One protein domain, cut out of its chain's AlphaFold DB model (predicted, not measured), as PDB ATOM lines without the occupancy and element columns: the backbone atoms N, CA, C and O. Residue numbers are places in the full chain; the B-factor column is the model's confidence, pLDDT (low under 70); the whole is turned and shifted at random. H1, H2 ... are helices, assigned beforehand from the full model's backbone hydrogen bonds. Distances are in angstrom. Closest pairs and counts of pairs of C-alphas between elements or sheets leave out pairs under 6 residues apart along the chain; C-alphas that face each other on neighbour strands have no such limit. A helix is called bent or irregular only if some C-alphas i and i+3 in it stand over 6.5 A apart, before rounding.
ATOM      1  N   MET A   5     347.743 168.709 192.839       89.06
ATOM      2  CA  MET A   5     346.316 168.424 192.857       89.06
ATOM      3  C   MET A   5     345.829 168.037 194.258       89.06
ATOM      4  O   MET A   5     344.862 168.620 194.730       89.06
ATOM      5  N   ASP A   6     346.514 167.139 194.970       89.38
ATOM      6  CA  ASP A   6     346.094 166.733 196.319       89.38
ATOM      7  C   ASP A   6     346.088 167.892 197.306       89.38
ATOM      8  O   ASP A   6     345.147 168.040 198.080       89.38
ATOM      9  N   LEU A   7     347.133 168.723 197.266       92.19
ATOM     10  CA  LEU A   7     347.236 169.902 198.125       92.19
ATOM     11  C   LEU A   7     346.050 170.840 197.897       92.19
ATOM     12  O   LEU A   7     345.429 171.295 198.854       92.19
ATOM     13  N   LEU A   8     345.723 171.092 196.629       94.38
ATOM     14  CA  LEU A   8     344.617 171.955 196.240       94.38
ATOM     15  C   LEU A   8     343.271 171.371 196.693       94.38
ATOM     16  O   LEU A   8     342.470 172.086 197.292       94.38
ATOM     17  N   LEU A   9     343.042 170.075 196.476       94.44
ATOM     18  CA  LEU A   9     341.810 169.395 196.888       94.44
ATOM     19  C   LEU A   9     341.641 169.397 198.412       94.44
ATOM     20  O   LEU A   9     340.558 169.710 198.906       94.44
ATOM     21  N   ILE A  10     342.720 169.138 199.158       95.25
ATOM     22  CA  ILE A  10     342.727 169.216 200.624       95.25
ATOM     23  C   ILE A  10     342.391 170.632 201.085       95.25
ATOM     24  O   ILE A  10     341.566 170.781 201.981       95.25
ATOM     25  N   TYR A  19     334.644 176.684 207.005       92.50
ATOM     26  CA  TYR A  19     333.720 177.808 206.850       92.50
ATOM     27  C   TYR A  19     332.375 177.571 207.554       92.50
ATOM     28  O   TYR A  19     331.832 178.474 208.188       92.50
ATOM     29  N   TRP A  20     331.848 176.346 207.486       87.19
ATOM     30  CA  TRP A  20     330.585 175.978 208.139       87.19
ATOM     31  C   TRP A  20     330.725 175.693 209.643       87.19
ATOM     32  O   TRP A  20     329.731 175.462 210.340       87.19
ATOM     33  N   ALA A  21     331.947 175.698 210.181       87.81
ATOM     34  CA  ALA A  21     332.178 175.426 211.588       87.81
ATOM     35  C   ALA A  21     331.830 176.628 212.476       87.81
ATOM     36  O   ALA A  21     332.115 177.783 212.174       87.81
ATOM     37  N   HIS A  22     331.247 176.340 213.639       82.81
ATOM     38  CA  HIS A  22     330.778 177.372 214.569       82.81
ATOM     39  C   HIS A  22     331.904 177.933 215.454       82.81
ATOM     40  O   HIS A  22     331.768 179.011 216.028       82.81
ATOM     41  N   SER A  23     333.018 177.207 215.578       88.31
ATOM     42  CA  SER A  23     334.190 177.596 216.362       88.31
ATOM     43  C   SER A  23     335.474 177.240 215.621       88.31
ATOM     44  O   SER A  23     335.493 176.301 214.825       88.31
ATOM     45  N   ARG A  24     336.568 177.955 215.913       91.38
ATOM     46  CA  ARG A  24     337.855 177.727 215.235       91.38
ATOM     47  C   ARG A  24     338.449 176.352 215.499       91.38
ATOM     48  O   ARG A  24     338.946 175.708 214.583       91.38
ATOM     49  N   TRP A  25     338.335 175.891 216.742       90.06
ATOM     50  CA  TRP A  25     338.693 174.529 217.131       90.06
ATOM     51  C   TRP A  25     337.938 173.502 216.282       90.06
ATOM     52  O   TRP A  25     338.551 172.619 215.683       90.06
ATOM     53  N   TRP A  26     336.613 173.649 216.186       89.56
ATOM     54  CA  TRP A  26     335.808 172.719 215.406       89.56
ATOM     55  C   TRP A  26     336.086 172.836 213.906       89.56
ATOM     56  O   TRP A  26     336.076 171.823 213.220       89.56
ATOM     57  N   GLY A  27     336.418 174.030 213.411       92.06
ATOM     58  CA  GLY A  27     336.842 174.252 212.030       92.06
ATOM     59  C   GLY A  27     338.073 173.438 211.654       92.06
ATOM     60  O   GLY A  27     338.065 172.773 210.624       92.06
ATOM     61  N   SER A  28     339.098 173.405 212.511       94.56
ATOM     62  CA  SER A  28     340.279 172.559 212.294       94.56
ATOM     63  C   SER A  28     339.944 171.070 212.305       94.56
ATOM     64  O   SER A  28     340.403 170.335 211.435       94.56
ATOM     65  N   VAL A  29     339.139 170.619 213.271       94.19
ATOM     66  CA  VAL A  29     338.770 169.201 213.385       94.19
ATOM     67  C   VAL A  29     337.926 168.761 212.191       94.19
ATOM     68  O   VAL A  29     338.251 167.765 211.549       94.19
ATOM     69  N   ALA A  30     336.884 169.520 211.849       93.94
ATOM     70  CA  ALA A  30     336.031 169.246 210.700       93.94
ATOM     71  C   ALA A  30     336.838 169.244 209.398       93.94
ATOM     72  O   ALA A  30     336.696 168.323 208.604       93.94
ATOM     73  N   ALA A  31     337.742 170.207 209.208       96.00
ATOM     74  CA  ALA A  31     338.604 170.253 208.036       96.00
ATOM     75  C   ALA A  31     339.496 169.015 207.894       96.00
ATOM     76  O   ALA A  31     339.578 168.449 206.804       96.00
ATOM     77  N   VAL A  32     340.124 168.557 208.982       96.00
ATOM     78  CA  VAL A  32     340.928 167.322 208.982       96.00
ATOM     79  C   VAL A  32     340.057 166.106 208.663       96.00
ATOM     80  O   VAL A  32     340.429 165.287 207.824       96.00
ATOM     81  N   LEU A  33     338.881 166.000 209.286       95.19
ATOM     82  CA  LEU A  33     337.963 164.887 209.051       95.19
ATOM     83  C   LEU A  33     337.474 164.847 207.600       95.19
ATOM     84  O   LEU A  33     337.529 163.789 206.983       95.19
ATOM     85  N   VAL A  34     337.051 165.980 207.038       96.00
ATOM     86  CA  VAL A  34     336.515 166.043 205.672       96.00
ATOM     87  C   VAL A  34     337.603 165.787 204.631       96.00
ATOM     88  O   VAL A  34     337.411 164.961 203.745       96.00
ATOM     89  N   SER A  35     338.760 166.439 204.752       95.25
ATOM     90  CA  SER A  35     339.810 166.349 203.728       95.25
ATOM     91  C   SER A  35     340.653 165.071 203.799       95.25
ATOM     92  O   SER A  35     341.124 164.599 202.767       95.25
ATOM     93  N   LEU A  36     340.853 164.489 204.989       95.69
ATOM     94  CA  LEU A  36     341.747 163.336 205.177       95.69
ATOM     95  C   LEU A  36     341.017 162.072 205.630       95.69
ATOM     96  O   LEU A  36     341.482 160.966 205.347       95.69
ATOM     97  N   GLY A  37     339.869 162.208 206.298       94.44
ATOM     98  CA  GLY A  37     339.146 161.078 206.883       94.44
ATOM     99  C   GLY A  37     338.730 160.028 205.856       94.44
ATOM    100  O   GLY A  37     338.838 158.838 206.139       94.44
ATOM    101  N   GLY A  38     338.339 160.437 204.644       93.81
ATOM    102  CA  GLY A  38     338.000 159.501 203.568       93.81
ATOM    103  C   GLY A  38     339.191 158.643 203.125       93.81
ATOM    104  O   GLY A  38     339.063 157.428 202.983       93.81
ATOM    105  N   GLY A  39     340.369 159.255 202.963       93.38
ATOM    106  CA  GLY A  39     341.592 158.537 202.595       93.38
ATOM    107  C   GLY A  39     342.058 157.582 203.696       93.38
ATOM    108  O   GLY A  39     342.411 156.443 203.408       93.38
ATOM    109  N   VAL A  40     341.974 158.009 204.960       95.25
ATOM    110  CA  VAL A  40     342.261 157.139 206.113       95.25
ATOM    111  C   VAL A  40     341.293 155.957 206.159       95.25
ATOM    112  O   VAL A  40     341.728 154.823 206.342       95.25
ATOM    113  N   LEU A  41     339.995 156.197 205.956       94.88
ATOM    114  CA  LEU A  41     338.982 155.144 205.954       94.88
ATOM    115  C   LEU A  41     339.238 154.120 204.843       94.88
ATOM    116  O   LEU A  41     339.184 152.921 205.104       94.88
ATOM    117  N   ARG A  42     339.564 154.585 203.630       94.50
ATOM    118  CA  ARG A  42     339.992 153.723 202.519       94.50
ATOM    119  C   ARG A  42     341.181 152.856 202.924       94.50
ATOM    120  O   ARG A  42     341.130 151.644 202.731       94.50
ATOM    121  N   ASP A  43     342.242 153.477 203.431       94.50
ATOM    122  CA  ASP A  43     343.504 152.787 203.702       94.50
ATOM    123  C   ASP A  43     343.322 151.717 204.788       94.50
ATOM    124  O   ASP A  43     343.739 150.576 204.607       94.50
ATOM    125  N   VAL A  44     342.594 152.041 205.861       95.00
ATOM    126  CA  VAL A  44     342.257 151.085 206.927       95.00
ATOM    127  C   VAL A  44     341.388 149.943 206.404       95.00
ATOM    128  O   VAL A  44     341.664 148.782 206.702       95.00
ATOM    129  N   TRP A  45     340.351 150.247 205.620       93.62
ATOM    130  CA  TRP A  45     339.407 149.236 205.137       93.62
ATOM    131  C   TRP A  45     340.045 148.251 204.154       93.62
ATOM    132  O   TRP A  45     339.735 147.063 204.165       93.62
ATOM    133  N   LEU A  46     340.942 148.745 203.300       92.38
ATOM    134  CA  LEU A  46     341.621 147.943 202.284       92.38
ATOM    135  C   LEU A  46     342.948 147.341 202.774       92.38
ATOM    136  O   LEU A  46     343.613 146.654 202.002       92.38
ATOM    137  N   GLY A  47     343.347 147.591 204.027       93.12
ATOM    138  CA  GLY A  47     344.628 147.128 204.570       93.12
ATOM    139  C   GLY A  47     345.846 147.737 203.863       93.12
ATOM    140  O   GLY A  47     346.884 147.087 203.752       93.12
ATOM    141  N   LEU A  48     345.712 148.960 203.346       91.12
ATOM    142  CA  LEU A  48     346.766 149.698 202.653       91.12
ATOM    143  C   LEU A  48     347.566 150.562 203.643       91.12
ATOM    144  O   LEU A  48     347.054 150.926 204.705       91.12
ATOM    145  N   PRO A  49     348.821 150.925 203.315       90.12
ATOM    146  CA  PRO A  49     349.568 151.887 204.118       90.12
ATOM    147  C   PRO A  49     348.822 153.224 204.197       90.12
ATOM    148  O   PRO A  49     348.290 153.716 203.203       90.12
ATOM    149  N   LEU A  50     348.802 153.818 205.395       91.44
ATOM    150  CA  LEU A  50     348.155 155.104 205.647       91.44
ATOM    151  C   LEU A  50     348.902 156.225 204.921       91.44
ATOM    152  O   LEU A  50     349.930 156.716 205.395       91.44
ATOM    153  N   TRP A  51     348.335 156.701 203.817       86.69
ATOM    154  CA  TRP A  51     348.970 157.712 202.971       86.69
ATOM    155  C   TRP A  51     349.204 159.045 203.697       86.69
ATOM    156  O   TRP A  51     350.172 159.759 203.442       86.69
ATOM    157  N   VAL A  52     348.332 159.372 204.653       88.62
ATOM    158  CA  VAL A  52     348.463 160.583 205.475       88.62
ATOM    159  C   VAL A  52     349.735 160.579 206.335       88.62
ATOM    160  O   VAL A  52     350.281 161.645 206.610       88.62
ATOM    161  N   LEU A  53     350.234 159.403 206.737       88.75
ATOM    162  CA  LEU A  53     351.445 159.288 207.557       88.75
ATOM    163  C   LEU A  53     352.721 159.472 206.733       88.75
ATOM    164  O   LEU A  53     353.712 159.980 207.247       88.75
ATOM    165  N   GLU A  54     352.686 159.119 205.449       89.56
ATOM    166  CA  GLU A  54     353.797 159.369 204.522       89.56
ATOM    167  C   GLU A  54     353.948 160.863 204.190       89.56
ATOM    168  O   GLU A  54     355.010 161.320 203.756       89.56
ATOM    169  N   HIS A  55     352.883 161.644 204.388       89.56
ATOM    170  CA  HIS A  55     352.799 163.050 204.003       89.56
ATOM    171  C   HIS A  55     352.164 163.914 205.109       89.56
ATOM    172  O   HIS A  55     351.076 164.474 204.930       89.56
ATOM    173  N   PRO A  56     352.857 164.089 206.251       89.00
ATOM    174  CA  PRO A  56     352.320 164.783 207.424       89.00
ATOM    175  C   PRO A  56     351.954 166.251 207.155       89.00
ATOM    176  O   PRO A  56     351.106 166.815 207.849       89.00
ATOM    177  N   GLN A  57     352.536 166.871 206.122       92.38
ATOM    178  CA  GLN A  57     352.200 168.233 205.704       92.38
ATOM    179  C   GLN A  57     350.709 168.420 205.388       92.38
ATOM    180  O   GLN A  57     350.181 169.511 205.592       92.38
ATOM    181  N   TYR A  58     350.006 167.374 204.945       92.94
ATOM    182  CA  TYR A  58     348.576 167.455 204.653       92.94
ATOM    183  C   TYR A  58     347.726 167.664 205.896       92.94
ATOM    184  O   TYR A  58     346.740 168.394 205.846       92.94
ATOM    185  N   LEU A  59     348.130 167.067 207.019       93.62
ATOM    186  CA  LEU A  59     347.440 167.232 208.292       93.62
ATOM    187  C   LEU A  59     347.550 168.676 208.777       93.62
ATOM    188  O   LEU A  59     346.546 169.284 209.146       93.62
ATOM    189  N   ILE A  60     348.759 169.240 208.707       94.19
ATOM    190  CA  ILE A  60     349.015 170.638 209.071       94.19
ATOM    191  C   ILE A  60     348.212 171.570 208.160       94.19
ATOM    192  O   ILE A  60     347.541 172.482 208.643       94.19
ATOM    193  N   LEU A  61     348.237 171.315 206.850       95.50
ATOM    194  CA  LEU A  61     347.535 172.125 205.860       95.50
ATOM    195  C   LEU A  61     346.018 172.100 206.075       95.50
ATOM    196  O   LEU A  61     345.393 173.161 206.095       95.50
ATOM    197  N   ALA A  62     345.432 170.920 206.287       96.38
ATOM    198  CA  ALA A  62     344.005 170.767 206.547       96.38
ATOM    199  C   ALA A  62     343.582 171.497 207.830       96.38
ATOM    200  O   ALA A  62     342.651 172.306 207.812       96.38
ATOM    201  N   ALA A  63     344.301 171.269 208.932       96.44
ATOM    202  CA  ALA A  63     343.986 171.869 210.225       96.44
ATOM    203  C   ALA A  63     344.094 173.401 210.199       96.44
ATOM    204  O   ALA A  63     343.207 174.089 210.717       96.44
ATOM    205  N   LEU A  64     345.155 173.933 209.578       96.88
ATOM    206  CA  LEU A  64     345.380 175.373 209.456       96.88
ATOM    207  C   LEU A  64     344.343 176.024 208.538       96.88
ATOM    208  O   LEU A  64     343.782 177.060 208.888       96.88
ATOM    209  N   THR A  65     344.042 175.404 207.396       96.88
ATOM    210  CA  THR A  65     343.033 175.920 206.460       96.88
ATOM    211  C   THR A  65     341.659 175.974 207.124       96.88
ATOM    212  O   THR A  65     340.998 177.007 207.060       96.88
ATOM    213  N   GLY A  66     341.263 174.918 207.843       96.12
ATOM    214  CA  GLY A  66     340.014 174.899 208.605       96.12
ATOM    215  C   GLY A  66     339.957 175.959 209.705       96.12
ATOM    216  O   GLY A  66     338.940 176.639 209.868       96.12
ATOM    217  N   PHE A  67     341.068 176.149 210.425       95.94
ATOM    218  CA  PHE A  67     341.186 177.185 211.452       95.94
ATOM    219  C   PHE A  67     340.955 178.580 210.865       95.94
ATOM    220  O   PHE A  67     340.163 179.358 211.397       95.94
ATOM    221  N   LEU A  68     341.628 178.891 209.755       95.38
ATOM    222  CA  LEU A  68     341.532 180.192 209.098       95.38
ATOM    223  C   LEU A  68     340.147 180.405 208.474       95.38
ATOM    224  O   LEU A  68     339.553 181.464 208.678       95.38
ATOM    225  N   ALA A  69     339.604 179.395 207.789       93.75
ATOM    226  CA  ALA A  69     338.304 179.464 207.123       93.75
ATOM    227  C   ALA A  69     337.156 179.764 208.097       93.75
ATOM    228  O   ALA A  69     336.301 180.592 207.797       93.75
ATOM    229  N   SER A  70     337.183 179.184 209.299       90.75
ATOM    230  CA  SER A  70     336.175 179.442 210.343       90.75
ATOM    231  C   SER A  70     336.161 180.888 210.871       90.75
ATOM    232  O   SER A  70     335.204 181.322 211.517       90.75
ATOM    233  N   GLY A  71     337.236 181.648 210.631       88.25
ATOM    234  CA  GLY A  71     337.325 183.070 210.955       88.25
ATOM    235  C   GLY A  71     336.764 183.988 209.868       88.25
ATOM    236  O   GLY A  71     336.539 185.166 210.142       88.25
ATOM    237  N   VAL A  72     336.537 183.473 208.658       88.31
ATOM    238  CA  VAL A  72     336.012 184.240 207.526       88.31
ATOM    239  C   VAL A  72     334.491 184.255 207.606       88.31
ATOM    240  O   VAL A  72     333.853 183.207 207.626       88.31
ATOM    241  N   ARG A  73     333.889 185.448 207.629       81.12
ATOM    242  CA  ARG A  73     332.432 185.605 207.544       81.12
ATOM    243  C   ARG A  73     332.078 186.514 206.384       81.12
ATOM    244  O   ARG A  73     332.416 187.694 206.396       81.12
ATOM    245  N   PHE A  74     331.395 185.951 205.393       77.81
ATOM    246  CA  PHE A  74     330.735 186.746 204.365       77.81
ATOM    247  C   PHE A  74     329.394 187.274 204.901       77.81
ATOM    248  O   PHE A  74     328.843 186.687 205.839       77.81
ATOM    249  N   PRO A  75     328.858 188.372 204.340       76.44
ATOM    250  CA  PRO A  75     327.541 188.887 204.711       76.44
ATOM    251  C   PRO A  75     326.472 187.781 204.660       76.44
ATOM    252  O   PRO A  75     326.500 186.930 203.767       76.44
ATOM    253  N   ALA A  76     325.539 187.763 205.614       58.28
ATOM    254  CA  ALA A  76     324.569 186.671 205.792       58.28
ATOM    255  C   ALA A  76     323.652 186.437 204.569       58.28
ATOM    256  O   ALA A  76     323.097 185.355 204.386       58.28
ATOM    257  N   ASP A  77     323.552 187.429 203.694       62.19
ATOM    258  CA  ASP A  77     322.617 187.503 202.570       62.19
ATOM    259  C   ASP A  77     323.140 186.746 201.329       62.19
ATOM    260  O   ASP A  77     322.500 186.663 200.277       62.19
ATOM    261  N   THR A  78     324.334 186.167 201.444       76.31
ATOM    262  CA  THR A  78     325.152 185.734 200.314       76.31
ATOM    263  C   THR A  78     324.887 184.272 199.936       76.31
ATOM    264  O   THR A  78     325.758 183.409 200.048       76.31
ATOM    265  N   ARG A  79     323.672 183.968 199.453       81.94
ATOM    266  CA  ARG A  79     323.280 182.604 199.017       81.94
ATOM    267  C   ARG A  79     324.247 181.984 197.999       81.94
ATOM    268  O   ARG A  79     324.449 180.770 197.997       81.94
ATOM    269  N   TRP A  80     324.862 182.807 197.152       86.50
ATOM    270  CA  TRP A  80     325.809 182.347 196.138       86.50
ATOM    271  C   TRP A  80     327.117 181.809 196.732       86.50
ATOM    272  O   TRP A  80     327.681 180.883 196.158       86.50
ATOM    273  N   VAL A  81     327.567 182.304 197.895       86.69
ATOM    274  CA  VAL A  81     328.752 181.761 198.588       86.69
ATOM    275  C   VAL A  81     328.475 180.338 199.054       86.69
ATOM    276  O   VAL A  81     329.288 179.451 198.816       86.69
ATOM    277  N   GLY A  82     327.306 180.095 199.653       87.88
ATOM    278  CA  GLY A  82     326.910 178.748 200.068       87.88
ATOM    279  C   GLY A  82     326.871 177.771 198.891       87.88
ATOM    280  O   GLY A  82     327.425 176.677 198.981       87.88
ATOM    281  N   MET A  83     326.291 178.191 197.760       91.06
ATOM    282  CA  MET A  83     326.264 177.380 196.539       91.06
ATOM    283  C   MET A  83     327.673 177.114 195.990       91.06
ATOM    284  O   MET A  83     327.991 175.983 195.637       91.06
ATOM    285  N   LEU A  84     328.534 178.133 195.950       91.69
ATOM    286  CA  LEU A  84     329.912 177.996 195.482       91.69
ATOM    287  C   LEU A  84     330.704 177.011 196.349       91.69
ATOM    288  O   LEU A  84     331.381 176.143 195.809       91.69
ATOM    289  N   LEU A  85     330.576 177.092 197.675       91.38
ATOM    290  CA  LEU A  85     331.234 176.159 198.590       91.38
ATOM    291  C   LEU A  85     330.736 174.721 198.410       91.38
ATOM    292  O   LEU A  85     331.547 173.805 198.451       91.38
ATOM    293  N   LEU A  86     329.439 174.522 198.156       91.94
ATOM    294  CA  LEU A  86     328.880 173.200 197.858       91.94
ATOM    295  C   LEU A  86     329.407 172.628 196.537       91.94
ATOM    296  O   LEU A  86     329.763 171.455 196.474       91.94
ATOM    297  N   VAL A  87     329.479 173.446 195.484       95.19
ATOM    298  CA  VAL A  87     330.023 173.019 194.184       95.19
ATOM    299  C   VAL A  87     331.509 172.691 194.300       95.19
ATOM    300  O   VAL A  87     331.961 171.696 193.734       95.19
ATOM    301  N   LEU A  88     332.262 173.500 195.048       94.06
ATOM    302  CA  LEU A  88     333.676 173.257 195.314       94.06
ATOM    303  C   LEU A  88     333.892 171.975 196.124       94.06
ATOM    304  O   LEU A  88     334.753 171.184 195.753       94.06
ATOM    305  N   ASP A  89     333.110 171.746 197.178       94.06
ATOM    306  CA  ASP A  89     333.166 170.523 197.988       94.06
ATOM    307  C   ASP A  89     332.840 169.276 197.154       94.06
ATOM    308  O   ASP A  89     333.611 168.314 197.137       94.06
ATOM    309  N   PHE A  90     331.756 169.325 196.375       95.38
ATOM    310  CA  PHE A  90     331.363 168.234 195.488       95.38
ATOM    311  C   PHE A  90     332.434 167.948 194.428       95.38
ATOM    312  O   PHE A  90     332.866 166.807 194.267       95.38
ATOM    313  N   GLY A  91     332.898 168.985 193.725       95.69
ATOM    314  CA  GLY A  91     333.916 168.849 192.686       95.69
ATOM    315  C   GLY A  91     335.242 168.332 193.242       95.69
ATOM    316  O   GLY A  91     335.850 167.435 192.652       95.69
ATOM    317  N   ALA A  92     335.660 168.840 194.405       95.38
ATOM    318  CA  ALA A  92     336.867 168.371 195.064       95.38
ATOM    319  C   ALA A  92     336.731 166.916 195.525       95.38
ATOM    320  O   ALA A  92     337.641 166.128 195.285       95.38
ATOM    321  N   SER A  93     335.586 166.529 196.094       94.94
ATOM    322  CA  SER A  93     335.313 165.148 196.516       94.94
ATOM    323  C   SER A  93     335.364 164.163 195.347       94.94
ATOM    324  O   SER A  93     335.970 163.096 195.466       94.94
ATOM    325  N   VAL A  94     334.796 164.528 194.191       95.62
ATOM    326  CA  VAL A  94     334.854 163.702 192.972       95.62
ATOM    327  C   VAL A  94     336.294 163.546 192.484       95.62
ATOM    328  O   VAL A  94     336.747 162.421 192.270       95.62
ATOM    329  N   ALA A  95     337.040 164.646 192.351       94.75
ATOM    330  CA  ALA A  95     338.437 164.604 191.914       94.75
ATOM    331  C   ALA A  95     339.323 163.806 192.889       94.75
ATOM    332  O   ALA A  95     340.196 163.043 192.469       94.75
ATOM    333  N   PHE A  96     339.064 163.931 194.191       92.69
ATOM    334  CA  PHE A  96     339.777 163.187 195.224       92.69
ATOM    335  C   PHE A  96     339.441 161.690 195.181       92.69
ATOM    336  O   PHE A  96     340.335 160.858 195.334       92.69
ATOM    337  N   GLY A  97     338.188 161.338 194.876       94.75
ATOM    338  CA  GLY A  97     337.766 159.967 194.596       94.75
ATOM    339  C   GLY A  97     338.482 159.354 193.390       94.75
ATOM    340  O   GLY A  97     338.968 158.230 193.486       94.75
ATOM    341  N   VAL A  98     338.629 160.096 192.288       94.75
ATOM    342  CA  VAL A  98     339.377 159.633 191.100       94.75
ATOM    343  C   VAL A  98     340.858 159.410 191.429       94.75
ATOM    344  O   VAL A  98     341.384 158.328 191.175       94.75
ATOM    345  N   SER A  99     341.506 160.386 192.075       92.38
ATOM    346  CA  SER A  99     342.907 160.284 192.530       92.38
ATOM    347  C   SER A  99     343.123 159.088 193.468       92.38
ATOM    348  O   SER A  99     344.136 158.385 193.395       92.38
ATOM    349  N   ALA A 100     342.153 158.814 194.342       92.00
ATOM    350  CA  ALA A 100     342.165 157.638 195.200       92.00
ATOM    351  C   ALA A 100     342.040 156.335 194.409       92.00
ATOM    352  O   ALA A 100     342.795 155.405 194.681       92.00
ATOM    353  N   GLY A 101     341.140 156.277 193.427       93.44
ATOM    354  CA  GLY A 101     340.978 155.118 192.557       93.44
ATOM    355  C   GLY A 101     342.272 154.752 191.837       93.44
ATOM    356  O   GLY A 101     342.700 153.600 191.888       93.44
ATOM    357  N   GLU A 102     342.961 155.735 191.259       92.75
ATOM    358  CA  GLU A 102     344.259 155.517 190.608       92.75
ATOM    359  C   GLU A 102     345.286 154.885 191.564       92.75
ATOM    360  O   GLU A 102     345.973 153.924 191.204       92.75
ATOM    361  N   ARG A 103     345.350 155.360 192.815       90.12
ATOM    362  CA  ARG A 103     346.261 154.820 193.843       90.12
ATOM    363  C   ARG A 103     345.875 153.424 194.283       90.12
ATOM    364  O   ARG A 103     346.733 152.547 194.377       90.12
ATOM    365  N   THR A 104     344.596 153.209 194.563       93.88
ATOM    366  CA  THR A 104     344.100 151.905 194.991       93.88
ATOM    367  C   THR A 104     344.323 150.870 193.905       93.88
ATOM    368  O   THR A 104     344.789 149.771 194.208       93.88
ATOM    369  N   PHE A 105     344.081 151.218 192.642       95.31
ATOM    370  CA  PHE A 105     344.343 150.326 191.521       95.31
ATOM    371  C   PHE A 105     345.835 150.025 191.369       95.31
ATOM    372  O   PHE A 105     346.207 148.870 191.151       95.31
ATOM    373  N   ALA A 106     346.699 151.031 191.533       92.69
ATOM    374  CA  ALA A 106     348.147 150.846 191.465       92.69
ATOM    375  C   ALA A 106     348.669 149.849 192.515       92.69
ATOM    376  O   ALA A 106     349.566 149.065 192.207       92.69
ATOM    377  N   LEU A 107     348.087 149.854 193.721       92.44
ATOM    378  CA  LEU A 107     348.494 148.986 194.831       92.44
ATOM    379  C   LEU A 107     347.842 147.599 194.791       92.44
ATOM    380  O   LEU A 107     348.505 146.599 195.043       92.44
ATOM    381  N   THR A 108     346.546 147.529 194.486       93.88
ATOM    382  CA  THR A 108     345.762 146.288 194.624       93.88
ATOM    383  C   THR A 108     345.594 145.524 193.317       93.88
ATOM    384  O   THR A 108     345.329 144.325 193.349       93.88
ATOM    385  N   ARG A 109     345.697 146.206 192.166       93.69
ATOM    386  CA  ARG A 109     345.345 145.680 190.832       93.69
ATOM    387  C   ARG A 109     343.930 145.090 190.746       93.69
ATOM    388  O   ARG A 109     343.647 144.316 189.836       93.69
ATOM    389  N   ASN A 110     343.040 145.470 191.664       93.31
ATOM    390  CA  ASN A 110     341.684 144.944 191.763       93.31
ATOM    391  C   ASN A 110     340.650 146.059 191.480       93.31
ATOM    392  O   ASN A 110     340.665 147.089 192.167       93.31
ATOM    393  N   PRO A 111     339.750 145.885 190.491       94.56
ATOM    394  CA  PRO A 111     338.747 146.891 190.141       94.56
ATOM    395  C   PRO A 111     337.700 147.120 191.242       94.56
ATOM    396  O   PRO A 111     337.297 148.262 191.456       94.56
ATOM    397  N   ASP A 112     337.315 146.087 191.995       96.12
ATOM    398  CA  ASP A 112     336.320 146.207 193.068       96.12
ATOM    399  C   ASP A 112     336.884 147.018 194.236       96.12
ATOM    400  O   ASP A 112     336.257 147.960 194.726       96.12
ATOM    401  N   ALA A 113     338.126 146.715 194.631       94.44
ATOM    402  CA  ALA A 113     338.846 147.486 195.642       94.44
ATOM    403  C   ALA A 113     339.017 148.948 195.205       94.44
ATOM    404  O   ALA A 113     338.884 149.857 196.020       94.44
ATOM    405  N   THR A 114     339.259 149.179 193.912       96.19
ATOM    406  CA  THR A 114     339.396 150.516 193.321       96.19
ATOM    407  C   THR A 114     338.099 151.313 193.399       96.19
ATOM    408  O   THR A 114     338.112 152.467 193.836       96.19
ATOM    409  N   ALA A 115     336.972 150.702 193.026       96.00
ATOM    410  CA  ALA A 115     335.661 151.334 193.123       96.00
ATOM    411  C   ALA A 115     335.327 151.684 194.581       96.00
ATOM    412  O   ALA A 115     334.987 152.830 194.882       96.00
ATOM    413  N   LEU A 116     335.520 150.733 195.501       95.44
ATOM    414  CA  LEU A 116     335.306 150.952 196.931       95.44
ATOM    415  C   LEU A 116     336.217 152.050 197.482       95.44
ATOM    416  O   LEU A 116     335.742 152.956 198.162       95.44
ATOM    417  N   GLY A 117     337.509 152.016 197.160       94.62
ATOM    418  CA  GLY A 117     338.468 153.003 197.643       94.62
ATOM    419  C   GLY A 117     338.182 154.418 197.142       94.62
ATOM    420  O   GLY A 117     338.348 155.379 197.900       94.62
ATOM    421  N   SER A 118     337.678 154.544 195.913       95.50
ATOM    422  CA  SER A 118     337.251 155.825 195.337       95.50
ATOM    423  C   SER A 118     336.051 156.399 196.093       95.50
ATOM    424  O   SER A 118     336.083 157.554 196.517       95.50
ATOM    425  N   VAL A 119     335.022 155.576 196.328       95.94
ATOM    426  CA  VAL A 119     333.800 155.985 197.043       95.94
ATOM    427  C   VAL A 119     334.105 156.329 198.500       95.94
ATOM    428  O   VAL A 119     333.731 157.405 198.962       95.94
ATOM    429  N   LEU A 120     334.844 155.468 199.207       95.38
ATOM    430  CA  LEU A 120     335.243 155.710 200.597       95.38
ATOM    431  C   LEU A 120     336.033 157.013 200.740       95.38
ATOM    432  O   LEU A 120     335.811 157.758 201.692       95.38
ATOM    433  N   THR A 121     336.908 157.320 199.779       95.44
ATOM    434  CA  THR A 121     337.670 158.571 199.811       95.44
ATOM    435  C   THR A 121     336.789 159.786 199.548       95.44
ATOM    436  O   THR A 121     336.899 160.770 200.276       95.44
ATOM    437  N   ALA A 122     335.899 159.710 198.557       95.31
ATOM    438  CA  ALA A 122     335.046 160.826 198.164       95.31
ATOM    439  C   ALA A 122     334.011 161.197 199.239       95.31
ATOM    440  O   ALA A 122     333.788 162.376 199.485       95.31
ATOM    441  N   SER A 123     333.379 160.216 199.895       94.50
ATOM    442  CA  SER A 123     332.281 160.483 200.840       94.50
ATOM    443  C   SER A 123     332.645 160.279 202.313       94.50
ATOM    444  O   SER A 123     331.958 160.799 203.195       94.50
ATOM    445  N   GLY A 124     333.698 159.511 202.610       93.12
ATOM    446  CA  GLY A 124     334.015 159.082 203.974       93.12
ATOM    447  C   GLY A 124     334.345 160.239 204.914       93.12
ATOM    448  O   GLY A 124     333.904 160.238 206.061       93.12
ATOM    449  N   GLY A 125     335.054 161.261 204.431       91.12
ATOM    450  CA  GLY A 125     335.424 162.411 205.258       91.12
ATOM    451  C   GLY A 125     334.215 163.229 205.721       91.12
ATOM    452  O   GLY A 125     334.056 163.490 206.916       91.12
ATOM    453  N   GLY A 126     333.320 163.576 204.790       91.12
ATOM    454  CA  GLY A 126     332.062 164.267 205.094       91.12
ATOM    455  C   GLY A 126     331.168 163.464 206.042       91.12
ATOM    456  O   GLY A 126     330.629 164.011 207.007       91.12
ATOM    457  N   PHE A 127     331.079 162.147 205.830       93.12
ATOM    458  CA  PHE A 127     330.347 161.246 206.720       93.12
ATOM    459  C   PHE A 127     330.910 161.249 208.151       93.12
ATOM    460  O   PHE A 127     330.148 161.401 209.109       93.12
ATOM    461  N   LEU A 128     332.234 161.144 208.312       91.94
ATOM    462  CA  LEU A 128     332.890 161.171 209.624       91.94
ATOM    463  C   LEU A 128     332.671 162.504 210.348       91.94
ATOM    464  O   LEU A 128     332.331 162.512 211.533       91.94
ATOM    465  N   ALA A 129     332.815 163.625 209.639       89.81
ATOM    466  CA  ALA A 129     332.569 164.949 210.203       89.81
ATOM    467  C   ALA A 129     331.115 165.108 210.682       89.81
ATOM    468  O   ALA A 129     330.879 165.596 211.791       89.81
ATOM    469  N   ALA A 130     330.146 164.636 209.892       89.44
ATOM    470  CA  ALA A 130     328.733 164.665 210.256       89.44
ATOM    471  C   ALA A 130     328.424 163.776 211.472       89.44
ATOM    472  O   ALA A 130     327.713 164.205 212.386       89.44
ATOM    473  N   LEU A 131     328.973 162.559 211.507       91.25
ATOM    474  CA  LEU A 131     328.763 161.608 212.599       91.25
ATOM    475  C   LEU A 131     329.327 162.140 213.924       91.25
ATOM    476  O   LEU A 131     328.615 162.175 214.929       91.25
ATOM    477  N   ILE A 132     330.582 162.596 213.919       88.81
ATOM    478  CA  ILE A 132     331.248 163.113 215.123       88.81
ATOM    479  C   ILE A 132     330.575 164.410 215.582       88.81
ATOM    480  O   ILE A 132     330.316 164.571 216.774       88.81
ATOM    481  N   GLY A 133     330.217 165.300 214.651       83.50
ATOM    482  CA  GLY A 133     329.483 166.525 214.972       83.50
ATOM    483  C   GLY A 133     328.157 166.241 215.685       83.50
ATOM    484  O   GLY A 133     327.884 166.823 216.735       83.50
ATOM    485  N   ARG A 134     327.361 165.290 215.175       86.12
ATOM    486  CA  ARG A 134     326.098 164.876 215.814       86.12
ATOM    487  C   ARG A 134     326.314 164.248 217.190       86.12
ATOM    488  O   ARG A 134     325.587 164.574 218.125       86.12
ATOM    489  N   TYR A 135     327.318 163.385 217.329       85.25
ATOM    490  CA  TYR A 135     327.639 162.748 218.607       85.25
ATOM    491  C   TYR A 135     328.023 163.771 219.689       85.25
ATOM    492  O   TYR A 135     327.545 163.691 220.823       85.25
ATOM    493  N   LEU A 136     328.847 164.764 219.340       80.88
ATOM    494  CA  LEU A 136     329.251 165.822 220.267       80.88
ATOM    495  C   LEU A 136     328.072 166.705 220.690       80.88
ATOM    496  O   LEU A 136     327.971 167.053 221.866       80.88
ATOM    497  N   LEU A 137     327.162 167.024 219.764       78.06
ATOM    498  CA  LEU A 137     325.948 167.784 220.070       78.06
ATOM    499  C   LEU A 137     325.025 167.030 221.035       78.06
ATOM    500  O   LEU A 137     324.562 167.623 222.008       78.06
ATOM    501  N   SER A 138     324.819 165.725 220.826       81.94
ATOM    502  CA  SER A 138     324.029 164.889 221.745       81.94
ATOM    503  C   SER A 138     324.605 164.922 223.163       81.94
ATOM    504  O   SER A 138     323.893 165.206 224.120       81.94
ATOM    505  N   ARG A 139     325.925 164.732 223.296       79.19
ATOM    506  CA  ARG A 139     326.632 164.759 224.587       79.19
ATOM    507  C   ARG A 139     326.553 166.112 225.295       79.19
ATOM    508  O   ARG A 139     326.538 166.153 226.523       79.19
ATOM    509  N   ALA A 140     326.580 167.212 224.545       74.38
ATOM    510  CA  ALA A 140     326.443 168.549 225.113       74.38
ATOM    511  C   ALA A 140     325.026 168.773 225.661       74.38
ATOM    512  O   ALA A 140     324.881 169.327 226.749       74.38
ATOM    513  N   ASN A 141     324.008 168.282 224.949       78.38
ATOM    514  CA  ASN A 141     322.616 168.360 225.379       78.38
ATOM    515  C   ASN A 141     322.366 167.544 226.662       78.38
ATOM    516  O   ASN A 141     321.788 168.062 227.613       78.38
ATOM    517  N   ASP A 142     322.905 166.321 226.739       77.31
ATOM    518  CA  ASP A 142     322.788 165.459 227.927       77.31
ATOM    519  C   ASP A 142     323.454 166.075 229.171       77.31
ATOM    520  O   ASP A 142     322.992 165.893 230.294       77.31
TER     521      ASP A 142
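AT A GLANCE: This is residues 5 to 10 and 19 to 142 of the 149 residues of the protein "UPF0126 domain-containing protein" of Thermus scotoductus (UniProt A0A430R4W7). Two bent helices, H2 and H6, meet near their bends; the long H5 folds against H6a as a hairpin, and H4 packs crosswise on H2a. Short H1 bridges H4 and H5, short H3 packs on H2b, and residues 134 to 142 of H6b stick out. The printed part has 130 residues with six named helices, H1 to H6 along the chain, and no named strand: all helix. It is compact, with a radius of gyration of the C-alphas of 15.5 A, spanning 48 by 36 by 25 A.

HOW THE PARTS SIT: Begin with H6, residues 111 to 142, one helix by its hydrogen bonds but bent: C-alphas 122 and 125 are 7.3 A apart, between arms H6a, residues 111 to 122, and H6b, residues 125 to 142. The hub H2, residues 24 to 46, also assigned as one helix, is bent with C-alphas 35 and 38 7.1 A apart, between H2a, residues 24 to 35, and H2b, residues 38 to 46. H2b touches H6a, closest at C-alphas Gly 38 and Thr 121, 3.9 A. H2a touches H6b with residues 30 to 35 alone, closest at C-alphas Val 34 and Gly 125, 3.8 A. H5, residues 79 to 108, forms a helical hairpin with H6a at a shallow tilt of 30 degrees, C-alphas Gly 97 and Ser 118 closest at 4.2 A. H4, residues 57 to 69, touches H2a at a steep tilt of 48 degrees, C-alphas Ser 28 and Ala 63 closest at 4.3 A. H1, residues 5 to 10, touches H5, closest at C-alphas Leu 9 and Ala 92, 5.4 A, and H4, closest at Ile 10 and Ala 62, 6.3 A. H3, residues 51 to 54, touches H2b, closest at C-alphas Val 52 and Val 40, 7.1 A. Every O i to N i+4 pair is within hydrogen-bond range in H1, H2a, H2b, H4, H5, H6a and H6b; H3 is too short for one.

IN THESE COORDINATES: Find C-alpha 5 at (346.316, 168.424, 192.857), where H1 begins. H5 runs 42.9 A from C-alpha 79 at (323.280, 182.604, 199.017); H6b runs 26.1 A to C-alpha 142 at (322.788, 165.459, 227.927).

THE WHOLE: Look for the cut: residues 11 to 18 are not printed, and C-alphas 10 and 19 are 13.9 A apart. Of the links printed whole, none is long. Residues 76 to 77 have pLDDT under 70.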